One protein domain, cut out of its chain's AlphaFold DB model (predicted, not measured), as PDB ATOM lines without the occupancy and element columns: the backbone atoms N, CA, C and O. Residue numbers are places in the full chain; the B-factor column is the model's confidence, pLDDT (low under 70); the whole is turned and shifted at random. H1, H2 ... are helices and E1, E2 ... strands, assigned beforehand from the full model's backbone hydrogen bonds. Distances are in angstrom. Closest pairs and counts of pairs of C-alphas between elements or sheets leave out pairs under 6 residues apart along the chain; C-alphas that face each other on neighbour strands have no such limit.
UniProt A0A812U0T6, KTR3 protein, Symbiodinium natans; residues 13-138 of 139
ATOM      1  N   VAL A  13     -86.744 -92.652  40.006       55.19
ATOM      2  CA  VAL A  13     -87.929 -92.077  40.672       55.19
ATOM      3  C   VAL A  13     -87.529 -90.986  41.678       55.19
ATOM      4  O   VAL A  13     -88.194 -89.952  41.773       55.19
ATOM      5  N   ASP A  14     -86.380 -91.146  42.341       61.03
ATOM      6  CA  ASP A  14     -85.863 -90.200  43.337       61.03
ATOM      7  C   ASP A  14     -85.378 -88.879  42.697       61.03
ATOM      8  O   ASP A  14     -85.636 -87.790  43.209       61.03
ATOM      9  N   ARG A  15     -84.796 -88.932  41.489       68.69
ATOM     10  CA  ARG A  15     -84.308 -87.740  40.763       68.69
ATOM     11  C   ARG A  15     -85.408 -86.727  40.430       68.69
ATOM     12  O   ARG A  15     -85.166 -85.525  40.501       68.69
ATOM     13  N   SER A  16     -86.619 -87.187  40.100       75.50
ATOM     14  CA  SER A  16     -87.752 -86.296  39.791       75.50
ATOM     15  C   SER A  16     -88.267 -85.565  41.038       75.50
ATOM     16  O   SER A  16     -88.496 -84.354  41.012       75.50
ATOM     17  N   ALA A  17     -88.360 -86.275  42.167       83.62
ATOM     18  CA  ALA A  17     -88.732 -85.701  43.453       83.62
ATOM     19  C   ALA A  17     -87.645 -84.748  43.974       83.62
ATOM     20  O   ALA A  17     -87.960 -83.677  44.498       83.62
ATOM     21  N   GLN A  18     -86.370 -85.098  43.792       84.50
ATOM     22  CA  GLN A  18     -85.228 -84.245  44.123       84.50
ATOM     23  C   GLN A  18     -85.207 -82.967  43.272       84.50
ATOM     24  O   GLN A  18     -85.069 -81.877  43.826       84.50
ATOM     25  N   ALA A  19     -85.446 -83.062  41.961       86.69
ATOM     26  CA  ALA A  19     -85.542 -81.902  41.076       86.69
ATOM     27  C   ALA A  19     -86.692 -80.960  41.479       86.69
ATOM     28  O   ALA A  19     -86.490 -79.750  41.583       86.69
ATOM     29  N   MET A  20     -87.875 -81.501  41.801       86.44
ATOM     30  CA  MET A  20     -89.000 -80.694  42.294       86.44
ATOM     31  C   MET A  20     -88.703 -80.039  43.649       86.44
ATOM     32  O   MET A  20     -89.084 -78.888  43.865       86.44
ATOM     33  N   LYS A  21     -88.024 -80.736  44.569       91.12
ATOM     34  CA  LYS A  21     -87.601 -80.163  45.860       91.12
ATOM     35  C   LYS A  21     -86.629 -78.999  45.660       91.12
ATOM     36  O   LYS A  21     -86.816 -77.950  46.274       91.12
ATOM     37  N   LEU A  22     -85.647 -79.153  44.771       92.31
ATOM     38  CA  LEU A  22     -84.699 -78.091  44.419       92.31
ATOM     39  C   LEU A  22     -85.403 -76.898  43.763       92.31
ATOM     40  O   LEU A  22     -85.141 -75.755  44.136       92.31
ATOM     41  N   GLN A  23     -86.344 -77.150  42.851       91.25
ATOM     42  CA  GLN A  23     -87.124 -76.095  42.204       91.25
ATOM     43  C   GLN A  23     -87.995 -75.334  43.211       91.25
ATOM     44  O   GLN A  23     -87.998 -74.103  43.207       91.25
ATOM     45  N   LYS A  24     -88.681 -76.040  44.121       92.56
ATOM     46  CA  LYS A  24     -89.456 -75.417  45.205       92.56
ATOM     47  C   LYS A  24     -88.562 -74.562  46.103       92.56
ATOM     48  O   LYS A  24     -88.846 -73.377  46.264       92.56
ATOM     49  N   ALA A  25     -87.444 -75.102  46.586       91.25
ATOM     50  CA  ALA A  25     -86.495 -74.359  47.419       91.25
ATOM     51  C   ALA A  25     -85.944 -73.109  46.708       91.25
ATOM     52  O   ALA A  25     -85.853 -72.037  47.308       91.25
ATOM     53  N   HIS A  26     -85.632 -73.218  45.414       91.12
ATOM     54  CA  HIS A  26     -85.205 -72.082  44.601       91.12
ATOM     55  C   HIS A  26     -86.308 -71.019  44.491       91.12
ATOM     56  O   HIS A  26     -86.054 -69.841  44.732       91.12
ATOM     57  N   THR A  27     -87.549 -71.423  44.209       89.94
ATOM     58  CA  THR A  27     -88.676 -70.479  44.119       89.94
ATOM     59  C   THR A  27     -88.976 -69.799  45.455       89.94
ATOM     60  O   THR A  27     -89.256 -68.602  45.486       89.94
ATOM     61  N   GLU A  28     -88.866 -70.519  46.574       87.56
ATOM     62  CA  GLU A  28     -89.023 -69.955  47.916       87.56
ATOM     63  C   GLU A  28     -87.925 -68.943  48.234       87.56
ATOM     64  O   GLU A  28     -88.209 -67.875  48.781       87.56
ATOM     65  N   ARG A  29     -86.682 -69.245  47.850       83.94
ATOM     66  CA  ARG A  29     -85.563 -68.314  47.988       83.94
ATOM     67  C   ARG A  29     -85.804 -67.036  47.189       83.94
ATOM     68  O   ARG A  29     -85.739 -65.956  47.766       83.94
ATOM     69  N   MET A  30     -86.164 -67.160  45.913       85.12
ATOM     70  CA  MET A  30     -86.462 -66.006  45.056       85.12
ATOM     71  C   MET A  30     -87.627 -65.175  45.606       85.12
ATOM     72  O   MET A  30     -87.566 -63.947  45.616       85.12
ATOM     73  N   ARG A  31     -88.673 -65.828  46.133       84.88
ATOM     74  CA  ARG A  31     -89.787 -65.142  46.807       84.88
ATOM     75  C   ARG A  31     -89.320 -64.354  48.027       84.88
ATOM     76  O   ARG A  31     -89.746 -63.215  48.192       84.88
ATOM     77  N   ARG A  32     -88.442 -64.925  48.859       78.62
ATOM     78  CA  ARG A  32     -87.866 -64.233  50.026       78.62
ATOM     79  C   ARG A  32     -86.998 -63.050  49.606       78.62
ATOM     80  O   ARG A  32     -87.160 -61.968  50.151       78.62
ATOM     81  N   GLU A  33     -86.118 -63.215  48.626       84.44
ATOM     82  CA  GLU A  33     -85.254 -62.124  48.152       84.44
ATOM     83  C   GLU A  33     -86.079 -60.979  47.543       84.44
ATOM     84  O   GLU A  33     -85.887 -59.815  47.901       84.44
ATOM     85  N   SER A  34     -87.077 -61.306  46.715       84.44
ATOM     86  CA  SER A  34     -88.037 -60.327  46.190       84.44
ATOM     87  C   SER A  34     -88.782 -59.603  47.316       84.44
ATOM     88  O   SER A  34     -88.905 -58.377  47.299       84.44
ATOM     89  N   TRP A  35     -89.219 -60.343  48.338       82.69
ATOM     90  CA  TRP A  35     -89.874 -59.788  49.522       82.69
ATOM     91  C   TRP A  35     -88.980 -58.792  50.267       82.69
ATOM     92  O   TRP A  35     -89.441 -57.699  50.596       82.69
ATOM     93  N   LEU A  36     -87.701 -59.124  50.484       84.38
ATOM     94  CA  LEU A  36     -86.759 -58.242  51.180       84.38
ATOM     95  C   LEU A  36     -86.571 -56.925  50.421       84.38
ATOM     96  O   LEU A  36     -86.683 -55.856  51.019       84.38
ATOM     97  N   LEU A  37     -86.337 -56.989  49.107       87.94
ATOM     98  CA  LEU A  37     -86.148 -55.792  48.277       87.94
ATOM     99  C   LEU A  37     -87.364 -54.862  48.336       87.94
ATOM    100  O   LEU A  37     -87.227 -53.645  48.467       87.94
ATOM    101  N   LYS A  38     -88.562 -55.441  48.298       84.94
ATOM    102  CA  LYS A  38     -89.819 -54.699  48.380       84.94
ATOM    103  C   LYS A  38     -90.040 -54.075  49.757       84.94
ATOM    104  O   LYS A  38     -90.437 -52.913  49.838       84.94
ATOM    105  N   ALA A  39     -89.734 -54.800  50.833       85.00
ATOM    106  CA  ALA A  39     -89.798 -54.268  52.193       85.00
ATOM    107  C   ALA A  39     -88.812 -53.102  52.398       85.00
ATOM    108  O   ALA A  39     -89.176 -52.090  52.998       85.00
ATOM    109  N   ILE A  40     -87.599 -53.203  51.841       88.88
ATOM    110  CA  ILE A  40     -86.599 -52.124  51.858       88.88
ATOM    111  C   ILE A  40     -87.121 -50.896  51.100       88.88
ATOM    112  O   ILE A  40     -87.065 -49.780  51.619       88.88
ATOM    113  N   ALA A  41     -87.680 -51.088  49.902       90.06
ATOM    114  CA  ALA A  41     -88.256 -49.996  49.117       90.06
ATOM    115  C   ALA A  41     -89.425 -49.309  49.849       90.06
ATOM    116  O   ALA A  41     -89.484 -48.080  49.901       90.06
ATOM    117  N   ALA A  42     -90.320 -50.088  50.462       90.19
ATOM    118  CA  ALA A  42     -91.424 -49.580  51.273       90.19
ATOM    119  C   ALA A  42     -90.928 -48.775  52.485       90.19
ATOM    120  O   ALA A  42     -91.436 -47.686  52.759       90.19
ATOM    121  N   LYS A  43     -89.897 -49.269  53.179       90.12
ATOM    122  CA  LYS A  43     -89.291 -48.557  54.309       90.12
ATOM    123  C   LYS A  43     -88.706 -47.212  53.873       90.12
ATOM    124  O   LYS A  43     -88.975 -46.199  54.510       90.12
ATOM    125  N   LEU A  44     -88.009 -47.183  52.736       92.31
ATOM    126  CA  LEU A  44     -87.460 -45.950  52.171       92.31
ATOM    127  C   LEU A  44     -88.555 -44.929  51.818       92.31
ATOM    128  O   LEU A  44     -88.356 -43.727  52.001       92.31
ATOM    129  N   GLN A  45     -89.712 -45.381  51.322       93.31
ATOM    130  CA  GLN A  45     -90.856 -44.498  51.066       93.31
ATOM    131  C   GLN A  45     -91.376 -43.863  52.360       93.31
ATOM    132  O   GLN A  45     -91.602 -42.651  52.389       93.31
ATOM    133  N   VAL A  46     -91.501 -44.648  53.433       92.81
ATOM    134  CA  VAL A  46     -91.890 -44.134  54.754       92.81
ATOM    135  C   VAL A  46     -90.866 -43.130  55.267       92.81
ATOM    136  O   VAL A  46     -91.246 -42.030  55.655       92.81
ATOM    137  N   ASP A  47     -89.574 -43.444  55.203       93.38
ATOM    138  CA  ASP A  47     -88.529 -42.541  55.691       93.38
ATOM    139  C   ASP A  47     -88.531 -41.209  54.921       93.38
ATOM    140  O   ASP A  47     -88.480 -40.137  55.527       93.38
ATOM    141  N   ARG A  48     -88.699 -41.250  53.591       93.81
ATOM    142  CA  ARG A  48     -88.866 -40.043  52.761       93.81
ATOM    143  C   ARG A  48     -90.086 -39.223  53.178       93.81
ATOM    144  O   ARG A  48     -90.001 -37.995  53.246       93.81
ATOM    145  N   PHE A  49     -91.208 -39.880  53.460       94.88
ATOM    146  CA  PHE A  49     -92.415 -39.216  53.945       94.88
ATOM    147  C   PHE A  49     -92.193 -38.561  55.315       94.88
ATOM    148  O   PHE A  49     -92.555 -37.396  55.506       94.88
ATOM    149  N   LEU A  50     -91.547 -39.266  56.245       93.81
ATOM    150  CA  LEU A  50     -91.226 -38.744  57.571       93.81
ATOM    151  C   LEU A  50     -90.375 -37.472  57.468       93.81
ATOM    152  O   LEU A  50     -90.771 -36.448  58.030       93.81
ATOM    153  N   VAL A  51     -89.296 -37.489  56.675       93.31
ATOM    154  CA  VAL A  51     -88.462 -36.297  56.420       93.31
ATOM    155  C   VAL A  51     -89.294 -35.156  55.848       93.31
ATOM    156  O   VAL A  51     -89.286 -34.050  56.393       93.31
ATOM    157  N   LYS A  52     -90.047 -35.423  54.773       94.00
ATOM    158  CA  LYS A  52     -90.843 -34.413  54.059       94.00
ATOM    159  C   LYS A  52     -91.820 -33.687  54.985       94.00
ATOM    160  O   LYS A  52     -92.048 -32.491  54.821       94.00
ATOM    161  N   HIS A  53     -92.387 -34.394  55.959       92.00
ATOM    162  CA  HIS A  53     -93.352 -33.834  56.902       92.00
ATOM    163  C   HIS A  53     -92.743 -33.424  58.254       92.00
ATOM    164  O   HIS A  53     -93.495 -33.062  59.168       92.00
ATOM    165  N   GLY A  54     -91.412 -33.418  58.391       90.44
ATOM    166  CA  GLY A  54     -90.705 -32.940  59.584       90.44
ATOM    167  C   GLY A  54     -90.777 -33.886  60.786       90.44
ATOM    168  O   GLY A  54     -90.731 -33.436  61.932       90.44
ATOM    169  N   PHE A  55     -90.947 -35.181  60.540       91.69
ATOM    170  CA  PHE A  55     -90.775 -36.232  61.537       91.69
ATOM    171  C   PHE A  55     -89.313 -36.688  61.567       91.69
ATOM    172  O   PHE A  55     -88.581 -36.556  60.588       91.69
ATOM    173  N   ARG A  56     -88.876 -37.229  62.705       87.31
ATOM    174  CA  ARG A  56     -87.539 -37.810  62.835       87.31
ATOM    175  C   ARG A  56     -87.495 -39.158  62.114       87.31
ATOM    176  O   ARG A  56     -88.404 -39.969  62.257       87.31
ATOM    177  N   VAL A  57     -86.439 -39.379  61.338       80.81
ATOM    178  CA  VAL A  57     -86.166 -40.659  60.666       80.81
ATOM    179  C   VAL A  57     -85.596 -41.647  61.684       80.81
ATOM    180  O   VAL A  57     -84.944 -41.223  62.635       80.81
ATOM    181  N   ASN A  58     -85.833 -42.948  61.485       79.12
ATOM    182  CA  ASN A  58     -85.461 -44.054  62.390       79.12
ATOM    183  C   ASN A  58     -86.225 -44.116  63.720       79.12
ATOM    184  O   ASN A  58     -85.999 -45.023  64.517       79.12
ATOM    185  N   ASP A  59     -87.139 -43.181  63.954       75.94
ATOM    186  CA  ASP A  59     -88.052 -43.234  65.083       75.94
ATOM    187  C   ASP A  59     -89.225 -44.189  64.793       75.94
ATOM    188  O   ASP A  59     -89.582 -44.440  63.640       75.94
ATOM    189  N   ASP A  60     -89.817 -44.744  65.853       85.81
ATOM    190  CA  ASP A  60     -91.053 -45.531  65.761       85.81
ATOM    191  C   ASP A  60     -92.135 -44.706  65.037       85.81
ATOM    192  O   ASP A  60     -92.311 -43.517  65.314       85.81
ATOM    193  N   VAL A  61     -92.872 -45.334  64.113       88.75
ATOM    194  CA  VAL A  61     -93.970 -44.714  63.347       88.75
ATOM    195  C   VAL A  61     -95.087 -44.166  64.244       88.75
ATOM    196  O   VAL A  61     -95.891 -43.337  63.806       88.75
ATOM    197  N   ASN A  62     -95.111 -44.578  65.513       89.94
ATOM    198  CA  ASN A  62     -95.999 -44.066  66.549       89.94
ATOM    199  C   ASN A  62     -95.460 -42.840  67.297       89.94
ATOM    200  O   ASN A  62     -96.167 -42.297  68.145       89.94
ATOM    201  N   LYS A  63     -94.246 -42.354  67.021       89.44
ATOM    202  CA  LYS A  63     -93.725 -41.152  67.684       89.44
ATOM    203  C   LYS A  63     -94.319 -39.888  67.057       89.44
ATOM    204  O   LYS A  63     -94.174 -39.655  65.854       89.44
ATOM    205  N   PRO A  64     -94.971 -39.025  67.853       89.00
ATOM    206  CA  PRO A  64     -95.496 -37.782  67.331       89.00
ATOM    207  C   PRO A  64     -94.384 -36.750  67.164       89.00
ATOM    208  O   PRO A  64     -93.474 -36.646  67.990       89.00
ATOM    209  N   LYS A  65     -94.533 -35.875  66.171       88.56
ATOM    210  CA  LYS A  65     -93.831 -34.591  66.194       88.56
ATOM    211  C   LYS A  65     -94.562 -33.642  67.138       88.56
ATOM    212  O   LYS A  65     -95.793 -33.546  67.110       88.56
ATOM    213  N   LYS A  66     -93.803 -32.932  67.970       85.19
ATOM    214  CA  LYS A  66     -94.320 -31.873  68.841       85.19
ATOM    215  C   LYS A  66     -94.122 -30.526  68.153       85.19
ATOM    216  O   LYS A  66     -93.048 -30.254  67.627       85.19
ATOM    217  N   THR A  67     -95.155 -29.693  68.142       77.00
ATOM    218  CA  THR A  67     -95.116 -28.330  67.585       77.00
ATOM    219  C   THR A  67     -95.660 -27.326  68.605       77.00
ATOM    220  O   THR A  67     -96.284 -27.728  69.588       77.00
ATOM    221  N   ALA A  68     -95.390 -26.031  68.390       65.19
ATOM    222  CA  ALA A  68     -95.840 -24.916  69.236       65.19
ATOM    223  C   ALA A  68     -95.494 -25.092  70.731       65.19
ATOM    224  O   ALA A  68     -96.380 -25.322  71.547       65.19
ATOM    225  N   PHE A  69     -94.200 -25.049  71.080       74.19
ATOM    226  CA  PHE A  69     -93.704 -25.210  72.463       74.19
ATOM    227  C   PHE A  69     -94.176 -26.495  73.181       74.19
ATOM    228  O   PHE A  69     -94.173 -26.572  74.403       74.19
ATOM    229  N   GLY A  70     -94.568 -27.531  72.430       74.69
ATOM    230  CA  GLY A  70     -95.045 -28.801  72.986       74.69
ATOM    231  C   GLY A  70     -96.562 -28.899  73.169       74.69
ATOM    232  O   GLY A  70     -97.036 -29.942  73.611       74.69
ATOM    233  N   LEU A  71     -97.328 -27.873  72.781       78.31
ATOM    234  CA  LEU A  71     -98.786 -27.825  72.950       78.31
ATOM    235  C   LEU A  71     -99.558 -28.649  71.910       78.31
ATOM    236  O   LEU A  71    -100.740 -28.935  72.093       78.31
ATOM    237  N   ARG A  72     -98.919 -29.010  70.791       83.94
ATOM    238  CA  ARG A  72     -99.544 -29.805  69.727       83.94
ATOM    239  C   ARG A  72     -98.712 -31.029  69.409       83.94
ATOM    240  O   ARG A  72     -97.510 -30.910  69.166       83.94
ATOM    241  N   CYS A  73     -99.361 -32.184  69.331       88.25
ATOM    242  CA  CYS A  73     -98.748 -33.409  68.839       88.25
ATOM    243  C   CYS A  73     -99.468 -33.883  67.576       88.25
ATOM    244  O   CYS A  73    -100.693 -33.833  67.471       88.25
ATOM    245  N   THR A  74     -98.697 -34.295  66.577       89.31
ATOM    246  CA  THR A  74     -99.225 -34.865  65.334       89.31
ATOM    247  C   THR A  74     -98.435 -36.119  65.031       89.31
ATOM    248  O   THR A  74     -97.220 -36.123  65.199       89.31
ATOM    249  N   TYR A  75     -99.116 -37.170  64.587       93.69
ATOM    250  CA  TYR A  75     -98.480 -38.441  64.245       93.69
ATOM    251  C   TYR A  75     -98.341 -38.576  62.724       93.69
ATOM    252  O   TYR A  75     -99.124 -37.957  61.987       93.69
ATOM    253  N   PRO A  76     -97.385 -39.390  62.244       95.19
ATOM    254  CA  PRO A  76     -97.243 -39.684  60.822       95.19
ATOM    255  C   PRO A  76     -98.558 -40.159  60.195       95.19
ATOM    256  O   PRO A  76     -98.979 -39.620  59.173       95.19
ATOM    257  N   LEU A  77     -99.272 -41.063  60.877       94.69
ATOM    258  CA  LEU A  77    -100.524 -41.647  60.390       94.69
ATOM    259  C   LEU A  77    -101.643 -40.607  60.201       94.69
ATOM    260  O   LEU A  77    -102.301 -40.587  59.165       94.69
ATOM    261  N   HIS A  78    -101.796 -39.670  61.142       94.44
ATOM    262  CA  HIS A  78    -102.731 -38.544  61.000       94.44
ATOM    263  C   HIS A  78    -102.387 -37.650  59.801       94.44
ATOM    264  O   HIS A  78    -103.278 -37.134  59.131       94.44
ATOM    265  N   THR A  79    -101.094 -37.454  59.528       94.62
ATOM    266  CA  THR A  79    -100.631 -36.608  58.417       94.62
ATOM    267  C   THR A  79    -100.907 -37.265  57.067       94.62
ATOM    268  O   THR A  79    -101.336 -36.577  56.141       94.62
ATOM    269  N   ALA A  80    -100.718 -38.584  56.973       95.25
ATOM    270  CA  ALA A  80    -101.036 -39.358  55.779       95.25
ATOM    271  C   ALA A  80    -102.549 -39.350  55.503       95.25
ATOM    272  O   ALA A  80    -102.963 -38.987  54.405       95.25
ATOM    273  N   ALA A  81    -103.373 -39.618  56.526       94.75
ATOM    274  CA  ALA A  81    -104.833 -39.588  56.412       94.75
ATOM    275  C   ALA A  81    -105.363 -38.204  56.002       94.75
ATOM    276  O   ALA A  81    -106.174 -38.093  55.089       94.75
ATOM    277  N   ARG A  82    -104.838 -37.132  56.611       93.19
ATOM    278  CA  ARG A  82    -105.197 -35.750  56.256       93.19
ATOM    279  C   ARG A  82    -104.822 -35.386  54.817       93.19
ATOM    280  O   ARG A  82    -105.498 -34.566  54.207       93.19
ATOM    281  N   SER A  83    -103.732 -35.951  54.305       93.56
ATOM    282  CA  SER A  83    -103.280 -35.738  52.925       93.56
ATOM    283  C   SER A  83    -103.961 -36.680  51.925       93.56
ATOM    284  O   SER A  83    -103.652 -36.598  50.742       93.56
ATOM    285  N   GLN A  84    -104.850 -37.571  52.392       94.00
ATOM    286  CA  GLN A  84    -105.479 -38.643  51.608       94.00
ATOM    287  C   GLN A  84    -104.467 -39.558  50.898       94.00
ATOM    288  O   GLN A  84    -104.763 -40.164  49.871       94.00
ATOM    289  N   ASP A  85    -103.261 -39.680  51.453       94.56
ATOM    290  CA  ASP A  85    -102.234 -40.576  50.928       94.56
ATOM    291  C   ASP A  85    -102.487 -41.988  51.466       94.56
ATOM    292  O   ASP A  85    -101.876 -42.437  52.440       94.56
ATOM    293  N   TRP A  86    -103.464 -42.671  50.866       92.12
ATOM    294  CA  TRP A  86    -103.899 -44.004  51.289       92.12
ATOM    295  C   TRP A  86    -102.795 -45.051  51.177       92.12
ATOM    296  O   TRP A  86    -102.718 -45.954  52.009       92.12
ATOM    297  N   HIS A  87    -101.906 -44.895  50.196       91.38
ATOM    298  CA  HIS A  87    -100.728 -45.744  50.053       91.38
ATOM    299  C   HIS A  87     -99.807 -45.599  51.268       91.38
ATOM    300  O   HIS A  87     -99.437 -46.596  51.890       91.38
ATOM    301  N   MET A  88     -99.507 -44.364  51.679       92.75
ATOM    302  CA  MET A  88     -98.721 -44.113  52.887       92.75
ATOM    303  C   MET A  88     -99.442 -44.551  54.166       92.75
ATOM    304  O   MET A  88     -98.792 -45.060  55.078       92.75
ATOM    305  N   VAL A  89    -100.771 -44.406  54.247       93.50
ATOM    306  CA  VAL A  89    -101.565 -44.945  55.366       93.50
ATOM    307  C   VAL A  89    -101.355 -46.456  55.479       93.50
ATOM    308  O   VAL A  89    -100.995 -46.932  56.555       93.50
ATOM    309  N   CYS A  90    -101.491 -47.202  54.380       90.50
ATOM    310  CA  CYS A  90    -101.245 -48.645  54.363       90.50
ATOM    311  C   CYS A  90     -99.809 -48.995  54.778       90.50
ATOM    312  O   CYS A  90     -99.613 -49.902  55.585       90.50
ATOM    313  N   LEU A  91     -98.806 -48.271  54.270       90.38
ATOM    314  CA  LEU A  91     -97.409 -48.494  54.652       90.38
ATOM    315  C   LEU A  91     -97.170 -48.247  56.144       90.38
ATOM    316  O   LEU A  91     -96.554 -49.073  56.811       90.38
ATOM    317  N   LEU A  92     -97.667 -47.136  56.688       92.25
ATOM    318  CA  LEU A  92     -97.513 -46.811  58.105       92.25
ATOM    319  C   LEU A  92     -98.201 -47.851  58.997       92.25
ATOM    320  O   LEU A  92     -97.599 -48.285  59.977       92.25
ATOM    321  N   LEU A  93     -99.414 -48.290  58.645       91.25
ATOM    322  CA  LEU A  93    -100.112 -49.365  59.360       91.25
ATOM    323  C   LEU A  93     -99.335 -50.686  59.289       91.25
ATOM    324  O   LEU A  93     -99.203 -51.368  60.305       91.25
ATOM    325  N   TYR A  94     -98.765 -51.022  58.127       86.25
ATOM    326  CA  TYR A  94     -97.914 -52.201  57.966       86.25
ATOM    327  C   TYR A  94     -96.681 -52.160  58.878       86.25
ATOM    328  O   TYR A  94     -96.344 -53.161  59.504       86.25
ATOM    329  N   PHE A  95     -96.042 -50.996  59.021       88.50
ATOM    330  CA  PHE A  95     -94.924 -50.805  59.953       88.50
ATOM    331  C   PHE A  95     -95.353 -50.634  61.422       88.50
ATOM    332  O   PHE A  95     -94.524 -50.284  62.260       88.50
ATOM    333  N   GLY A  96     -96.621 -50.896  61.754       88.56
ATOM    334  CA  GLY A  96     -97.111 -50.942  63.129       88.56
ATOM    335  C   GLY A  96     -97.640 -49.622  63.681       88.56
ATOM    336  O   GLY A  96     -97.706 -49.456  64.900       88.56
ATOM    337  N   ALA A  97     -98.029 -48.677  62.823       91.94
ATOM    338  CA  ALA A  97     -98.711 -47.472  63.280       91.94
ATOM    339  C   ALA A  97    -100.079 -47.817  63.886       91.94
ATOM    340  O   ALA A  97    -100.855 -48.580  63.314       91.94
ATOM    341  N   ASN A  98    -100.393 -47.222  65.034       91.12
ATOM    342  CA  ASN A  98    -101.647 -47.447  65.737       91.12
ATOM    343  C   ASN A  98    -102.767 -46.544  65.170       91.12
ATOM    344  O   ASN A  98    -102.719 -45.325  65.368       91.12
ATOM    345  N   PRO A  99    -103.811 -47.102  64.523       90.88
ATOM    346  CA  PRO A  99    -104.927 -46.323  63.977       90.88
ATOM    347  C   PRO A  99    -105.807 -45.668  65.051       90.88
ATOM    348  O   PRO A  99    -106.486 -44.676  64.776       90.88
ATOM    349  N   LEU A 100    -105.793 -46.203  66.274       91.38
ATOM    350  CA  LEU A 100    -106.561 -45.695  67.414       91.38
ATOM    351  C   LEU A 100    -105.807 -44.616  68.203       91.38
ATOM    352  O   LEU A 100    -106.352 -44.064  69.163       91.38
ATOM    353  N   GLN A 101    -104.568 -44.302  67.812       91.19
ATOM    354  CA  GLN A 101    -103.767 -43.274  68.461       91.19
ATOM    355  C   GLN A 101    -104.468 -41.918  68.361       91.19
ATOM    356  O   GLN A 101    -104.921 -41.522  67.288       91.19
ATOM    357  N   ARG A 102    -104.528 -41.192  69.480       93.06
ATOM    358  CA  ARG A 102    -105.149 -39.865  69.542       93.06
ATOM    359  C   ARG A 102    -104.106 -38.756  69.484       93.06
ATOM    360  O   ARG A 102    -103.062 -38.834  70.135       93.06
ATOM    361  N   ASP A 103    -104.394 -37.719  68.705       91.25
ATOM    362  CA  ASP A 103    -103.640 -36.466  68.704       91.25
ATOM    363  C   ASP A 103    -103.960 -35.595  69.938       91.25
ATOM    364  O   ASP A 103    -104.788 -35.946  70.783       91.25
ATOM    365  N   SER A 104    -103.317 -34.427  70.054       89.62
ATOM    366  CA  SER A 104    -103.515 -33.510  71.191       89.62
ATOM    367  C   SER A 104    -104.920 -32.902  71.260       89.62
ATOM    368  O   SER A 104    -105.244 -32.221  72.227       89.62
ATOM    369  N   ARG A 105    -105.753 -33.099  70.233       88.44
ATOM    370  CA  ARG A 105    -107.157 -32.670  70.177       88.44
ATOM    371  C   ARG A 105    -108.113 -33.838  70.436       88.44
ATOM    372  O   ARG A 105    -109.316 -33.672  70.258       88.44
ATOM    373  N   GLY A 106    -107.593 -35.011  70.801       91.81
ATOM    374  CA  GLY A 106    -108.379 -36.226  70.998       91.81
ATOM    375  C   GLY A 106    -108.857 -36.877  69.697       91.81
ATOM    376  O   GLY A 106    -109.716 -37.755  69.752       91.81
ATOM    377  N   ARG A 107    -108.327 -36.464  68.541       93.50
ATOM    378  CA  ARG A 107    -108.728 -36.973  67.225       93.50
ATOM    379  C   ARG A 107    -107.915 -38.201  66.851       93.50
ATOM    380  O   ARG A 107    -106.721 -38.245  67.125       93.50
ATOM    381  N   THR A 108    -108.560 -39.163  66.206       93.44
ATOM    382  CA  THR A 108    -107.917 -40.341  65.608       93.44
ATOM    383  C   THR A 108    -107.735 -40.146  64.107       93.44
ATOM    384  O   THR A 108    -108.309 -39.229  63.513       93.44
ATOM    385  N   MET A 109    -106.996 -41.050  63.465       92.56
ATOM    386  CA  MET A 109    -106.892 -41.131  62.004       92.56
ATOM    387  C   MET A 109    -108.268 -41.063  61.318       92.56
ATOM    388  O   MET A 109    -108.425 -40.304  60.366       92.56
ATOM    389  N   PHE A 110    -109.266 -41.787  61.834       92.56
ATOM    390  CA  PHE A 110    -110.612 -41.870  61.253       92.56
ATOM    391  C   PHE A 110    -111.294 -40.511  61.125       92.56
ATOM    392  O   PHE A 110    -111.904 -40.239  60.099       92.56
ATOM    393  N   THR A 111    -111.104 -39.620  62.101       93.75
ATOM    394  CA  THR A 111    -111.678 -38.263  62.051       93.75
ATOM    395  C   THR A 111    -111.167 -37.445  60.859       93.75
ATOM    396  O   THR A 111    -111.846 -36.540  60.393       93.75
ATOM    397  N   TYR A 112    -109.967 -37.754  60.355       90.31
ATOM    398  CA  TYR A 112    -109.402 -37.127  59.157       90.31
ATOM    399  C   TYR A 112    -109.806 -37.852  57.865       90.31
ATOM    400  O   TYR A 112    -109.558 -37.333  56.785       90.31
ATOM    401  N   MET A 113    -110.394 -39.045  57.968       90.94
ATOM    402  CA  MET A 113    -110.893 -39.844  56.845       90.94
ATOM    403  C   MET A 113    -112.389 -39.624  56.596       90.94
ATOM    404  O   MET A 113    -112.887 -39.950  55.519       90.94
ATOM    405  N   GLU A 114    -113.111 -39.099  57.589       89.62
ATOM    406  CA  GLU A 114    -114.527 -38.761  57.482       89.62
ATOM    407  C   GLU A 114    -114.776 -37.819  56.294       89.62
ATOM    408  O   GLU A 114    -114.151 -36.769  56.162       89.62
ATOM    409  N   GLY A 115    -115.688 -38.214  55.400       88.38
ATOM    410  CA  GLY A 115    -116.009 -37.450  54.191       88.38
ATOM    411  C   GLY A 115    -115.053 -37.664  53.010       88.38
ATOM    412  O   GLY A 115    -115.159 -36.952  52.010       88.38
ATOM    413  N   HIS A 116    -114.135 -38.631  53.081       90.12
ATOM    414  CA  HIS A 116    -113.253 -38.989  51.970       90.12
ATOM    415  C   HIS A 116    -113.548 -40.389  51.427       90.12
ATOM    416  O   HIS A 116    -114.026 -41.272  52.140       90.12
ATOM    417  N   CYS A 117    -113.257 -40.598  50.140       89.31
ATOM    418  CA  CYS A 117    -113.322 -41.924  49.536       89.31
ATOM    419  C   CYS A 117    -112.128 -42.741  50.039       89.31
ATOM    420  O   CYS A 117    -110.997 -42.547  49.593       89.31
ATOM    421  N   VAL A 118    -112.384 -43.595  51.028       88.44
ATOM    422  CA  VAL A 118    -111.378 -44.472  51.628       88.44
ATOM    423  C   VAL A 118    -111.339 -45.779  50.835       88.44
ATOM    424  O   VAL A 118    -112.372 -46.452  50.773       88.44
ATOM    425  N   PRO A 119    -110.179 -46.168  50.280       88.75
ATOM    426  CA  PRO A 119    -110.027 -47.438  49.591       88.75
ATOM    427  C   PRO A 119    -110.286 -48.616  50.533       88.75
ATOM    428  O   PRO A 119    -109.961 -48.573  51.726       88.75
ATOM    429  N   GLU A 120    -110.869 -49.682  49.995       85.44
ATOM    430  CA  GLU A 120    -111.228 -50.870  50.772       85.44
ATOM    431  C   GLU A 120    -109.988 -51.544  51.381       85.44
ATOM    432  O   GLU A 120    -110.048 -52.134  52.460       85.44
ATOM    433  N   GLU A 121    -108.831 -51.383  50.747       83.25
ATOM    434  CA  GLU A 121    -107.539 -51.861  51.227       83.25
ATOM    435  C   GLU A 121    -107.201 -51.294  52.609       83.25
ATOM    436  O   GLU A 121    -106.792 -52.038  53.503       83.25
ATOM    437  N   VAL A 122    -107.428 -49.992  52.812       85.75
ATOM    438  CA  VAL A 122    -107.173 -49.325  54.096       85.75
ATOM    439  C   VAL A 122    -108.120 -49.870  55.165       85.75
ATOM    440  O   VAL A 122    -107.699 -50.151  56.288       85.75
ATOM    441  N   ARG A 123    -109.398 -50.069  54.815       85.56
ATOM    442  CA  ARG A 123    -110.418 -50.603  55.734       85.56
ATOM    443  C   ARG A 123    -110.092 -52.020  56.188       85.56
ATOM    444  O   ARG A 123    -110.189 -52.309  57.379       85.56
ATOM    445  N   ARG A 124    -109.641 -52.874  55.267       82.44
ATOM    446  CA  ARG A 124    -109.196 -54.242  55.579       82.44
ATOM    447  C   ARG A 124    -108.018 -54.247  56.548       82.44
ATOM    448  O   ARG A 124    -108.000 -55.045  57.481       82.44
ATOM    449  N   PHE A 125    -107.063 -53.343  56.356       78.19
ATOM    450  CA  PHE A 125    -105.835 -53.313  57.150       78.19
ATOM    451  C   PHE A 125    -106.060 -52.900  58.611       78.19
ATOM    452  O   PHE A 125    -105.354 -53.351  59.506       78.19
ATOM    453  N   ILE A 126    -107.075 -52.076  58.870       81.38
ATOM    454  CA  ILE A 126    -107.417 -51.575  60.210       81.38
ATOM    455  C   ILE A 126    -107.967 -52.679  61.137       81.38
ATOM    456  O   ILE A 126    -107.926 -52.524  62.357       81.38
ATOM    457  N   GLY A 127    -108.459 -53.791  60.582       68.88
ATOM    458  CA  GLY A 127    -109.092 -54.882  61.332       68.88
ATOM    459  C   GLY A 127    -108.304 -56.192  61.406       68.88
ATOM    460  O   GLY A 127    -108.801 -57.136  62.017       68.88
ATOM    461  N   GLN A 128    -107.117 -56.294  60.793       63.03
ATOM    462  CA  GLN A 128    -106.348 -57.545  60.774       63.03
ATOM    463  C   GLN A 128    -105.073 -57.488  61.630       63.03
ATOM    464  O   GLN A 128    -104.355 -56.486  61.604       63.03
ATOM    465  N   PRO A 129    -104.750 -58.567  62.373       51.53
ATOM    466  CA  PRO A 129    -103.448 -58.712  63.012       51.53
ATOM    467  C   PRO A 129    -102.345 -58.790  61.943       51.53
ATOM    468  O   PRO A 129    -102.555 -59.338  60.864       51.53
ATOM    469  N   GLN A 130    -101.173 -58.227  62.254       57.88
ATOM    470  CA  GLN A 130    -100.026 -57.944  61.368       57.88
ATOM    471  C   GLN A 130     -99.322 -59.182  60.747       57.88
ATOM    472  O   GLN A 130     -98.098 -59.227  60.661       57.88
ATOM    473  N   SER A 131    -100.042 -60.218  60.316       52.09
ATOM    474  CA  SER A 131     -99.447 -61.462  59.809       52.09
ATOM    475  C   SER A 131     -99.278 -61.519  58.287       52.09
ATOM    476  O   SER A 131     -98.702 -62.484  57.785       52.09
ATOM    477  N   ALA A 132     -99.751 -60.524  57.529       54.53
ATOM    478  CA  ALA A 132     -99.635 -60.519  56.071       54.53
ATOM    479  C   ALA A 132     -99.278 -59.133  55.511       54.53
ATOM    480  O   ALA A 132     -99.981 -58.152  55.738       54.53
ATOM    481  N   LEU A 133     -98.201 -59.076  54.717       54.47
ATOM    482  CA  LEU A 133     -97.955 -57.963  53.796       54.47
ATOM    483  C   LEU A 133     -99.194 -57.749  52.917       54.47
ATOM    484  O   LEU A 133     -99.713 -58.743  52.390       54.47
ATOM    485  N   PRO A 134     -99.621 -56.498  52.690       58.44
ATOM    486  CA  PRO A 134    -100.712 -56.240  51.774       58.44
ATOM    487  C   PRO A 134    -100.330 -56.673  50.352       58.44
ATOM    488  O   PRO A 134     -99.190 -56.508  49.910       58.44
ATOM    489  N   ASP A 135    -101.294 -57.252  49.636       58.50
ATOM    490  CA  ASP A 135    -101.073 -57.909  48.341       58.50
ATOM    491  C   ASP A 135    -100.539 -56.963  47.253       58.50
ATOM    492  O   ASP A 135     -99.904 -57.422  46.309       58.50
ATOM    493  N   PHE A 136    -100.676 -55.643  47.409       57.31
ATOM    494  CA  PHE A 136    -100.089 -54.666  46.484       57.31
ATOM    495  C   PHE A 136     -98.552 -54.589  46.559       57.31
ATOM    496  O   PHE A 136     -97.918 -54.071  45.646       57.31
ATOM    497  N   ILE A 137     -97.934 -55.140  47.611       54.19
ATOM    498  CA  ILE A 137     -96.485 -55.386  47.660       54.19
ATOM    499  C   ILE A 137     -96.158 -56.750  47.009       54.19
ATOM    500  O   ILE A 137     -95.029 -56.989  46.591       54.19
ATOM    501  N   LYS A 138     -97.128 -57.659  46.845       53.75
ATOM    502  CA  LYS A 138     -96.921 -59.018  46.307       53.75
ATOM    503  C   LYS A 138     -96.957 -59.138  44.775       53.75
ATOM    504  O   LYS A 138     -96.735 -60.247  44.301       53.75
TER     505      LYS A 138
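Overview. This is residues 13 to 138 of the 139 residues of the protein "KTR3 protein" of Symbiodinium natans (UniProt A0A812U0T6). One long helix, H1, sticks out as a bare arm with residues 13 to 30, and near its other end residues 42 to 46 pack on H3 in a small body of short helices. In that body H2 and H5 pack on H3, H4 packs on H2, and the small hairpin of E1 and E2 lies at the end far from the free arm. The printed part has 126 residues, with five named helices and two named strands in the order H1, E1, E2, H2, H3, H4, H5; the sheet E1 - E2 is antiparallel and the class is mostly helix. The whole is loose, with a radius of gyration of the C-alphas of 19.1 A, and spans 73 by 29 by 19 A, the arm making much of the length.

Along the chain. Find C-alpha 13 at (-87.929, -92.077, 40.672); from there H1 runs through residues 13 to 52, 59.3 A, to C-alpha 52 at (-90.843, -34.413, 54.059). Next look for E1, residues 65 to 67, 6.5 A, and E2, residues 72 to 74, 6.7 A. H2 is residues 76 to 82, 10.0 A, and H3 is residues 86 to 94, 12.1 A. H4 is residues 109 to 113, 6.7 A. H5, residues 120 to 126, 10.2 A, ends at C-alpha 126 at (-107.417, -51.575, 60.210).

Arrangement. Start at H3, the hub, which touches three helices. H1 touches it with residues 42 to 46 alone, at a steep tilt of 66 degrees, opposite ways; the closest C-alphas, of Ala 42 and Leu 91, are 7.0 A apart. H2 and H3 form a helical hairpin and touch at a shallow tilt of 28 degrees, opposite ways, with the C-alphas of Ala 80 and Val 89 closest at 5.6 A. H5 touches H3 at a shallow tilt of 27 degrees, the same way, the C-alphas of Cys 90 and Val 122 closest at 6.0 A. H4 touches H2, the C-alphas of His 78 and Met 109 closest at 5.0 A. H4 and H5 are apart. In the hairpin of E1 and E2, antiparallel at 150 degrees, look at N 67 and O 72, 2.8 A, and N 65 and O 74, 2.9 A, within hydrogen-bond range. Every O i to N i+4 pair is within hydrogen-bond range in H2, H3, H4 and H5, and 35 of 36 are in H1.

Size, cuts and confidence. The C-alphas farthest apart, of Val 13 and Phe 69, are 74.3 A apart. Without residues 13 to 30 the body spans 47 by 29 by 21 A. The printed part has no cut; the links H1 to E1 and H3 to H4 are long. The mean pLDDT of the printed part is 84.9, and residues 13 to 15, 68 and 127 to 138 are under 70.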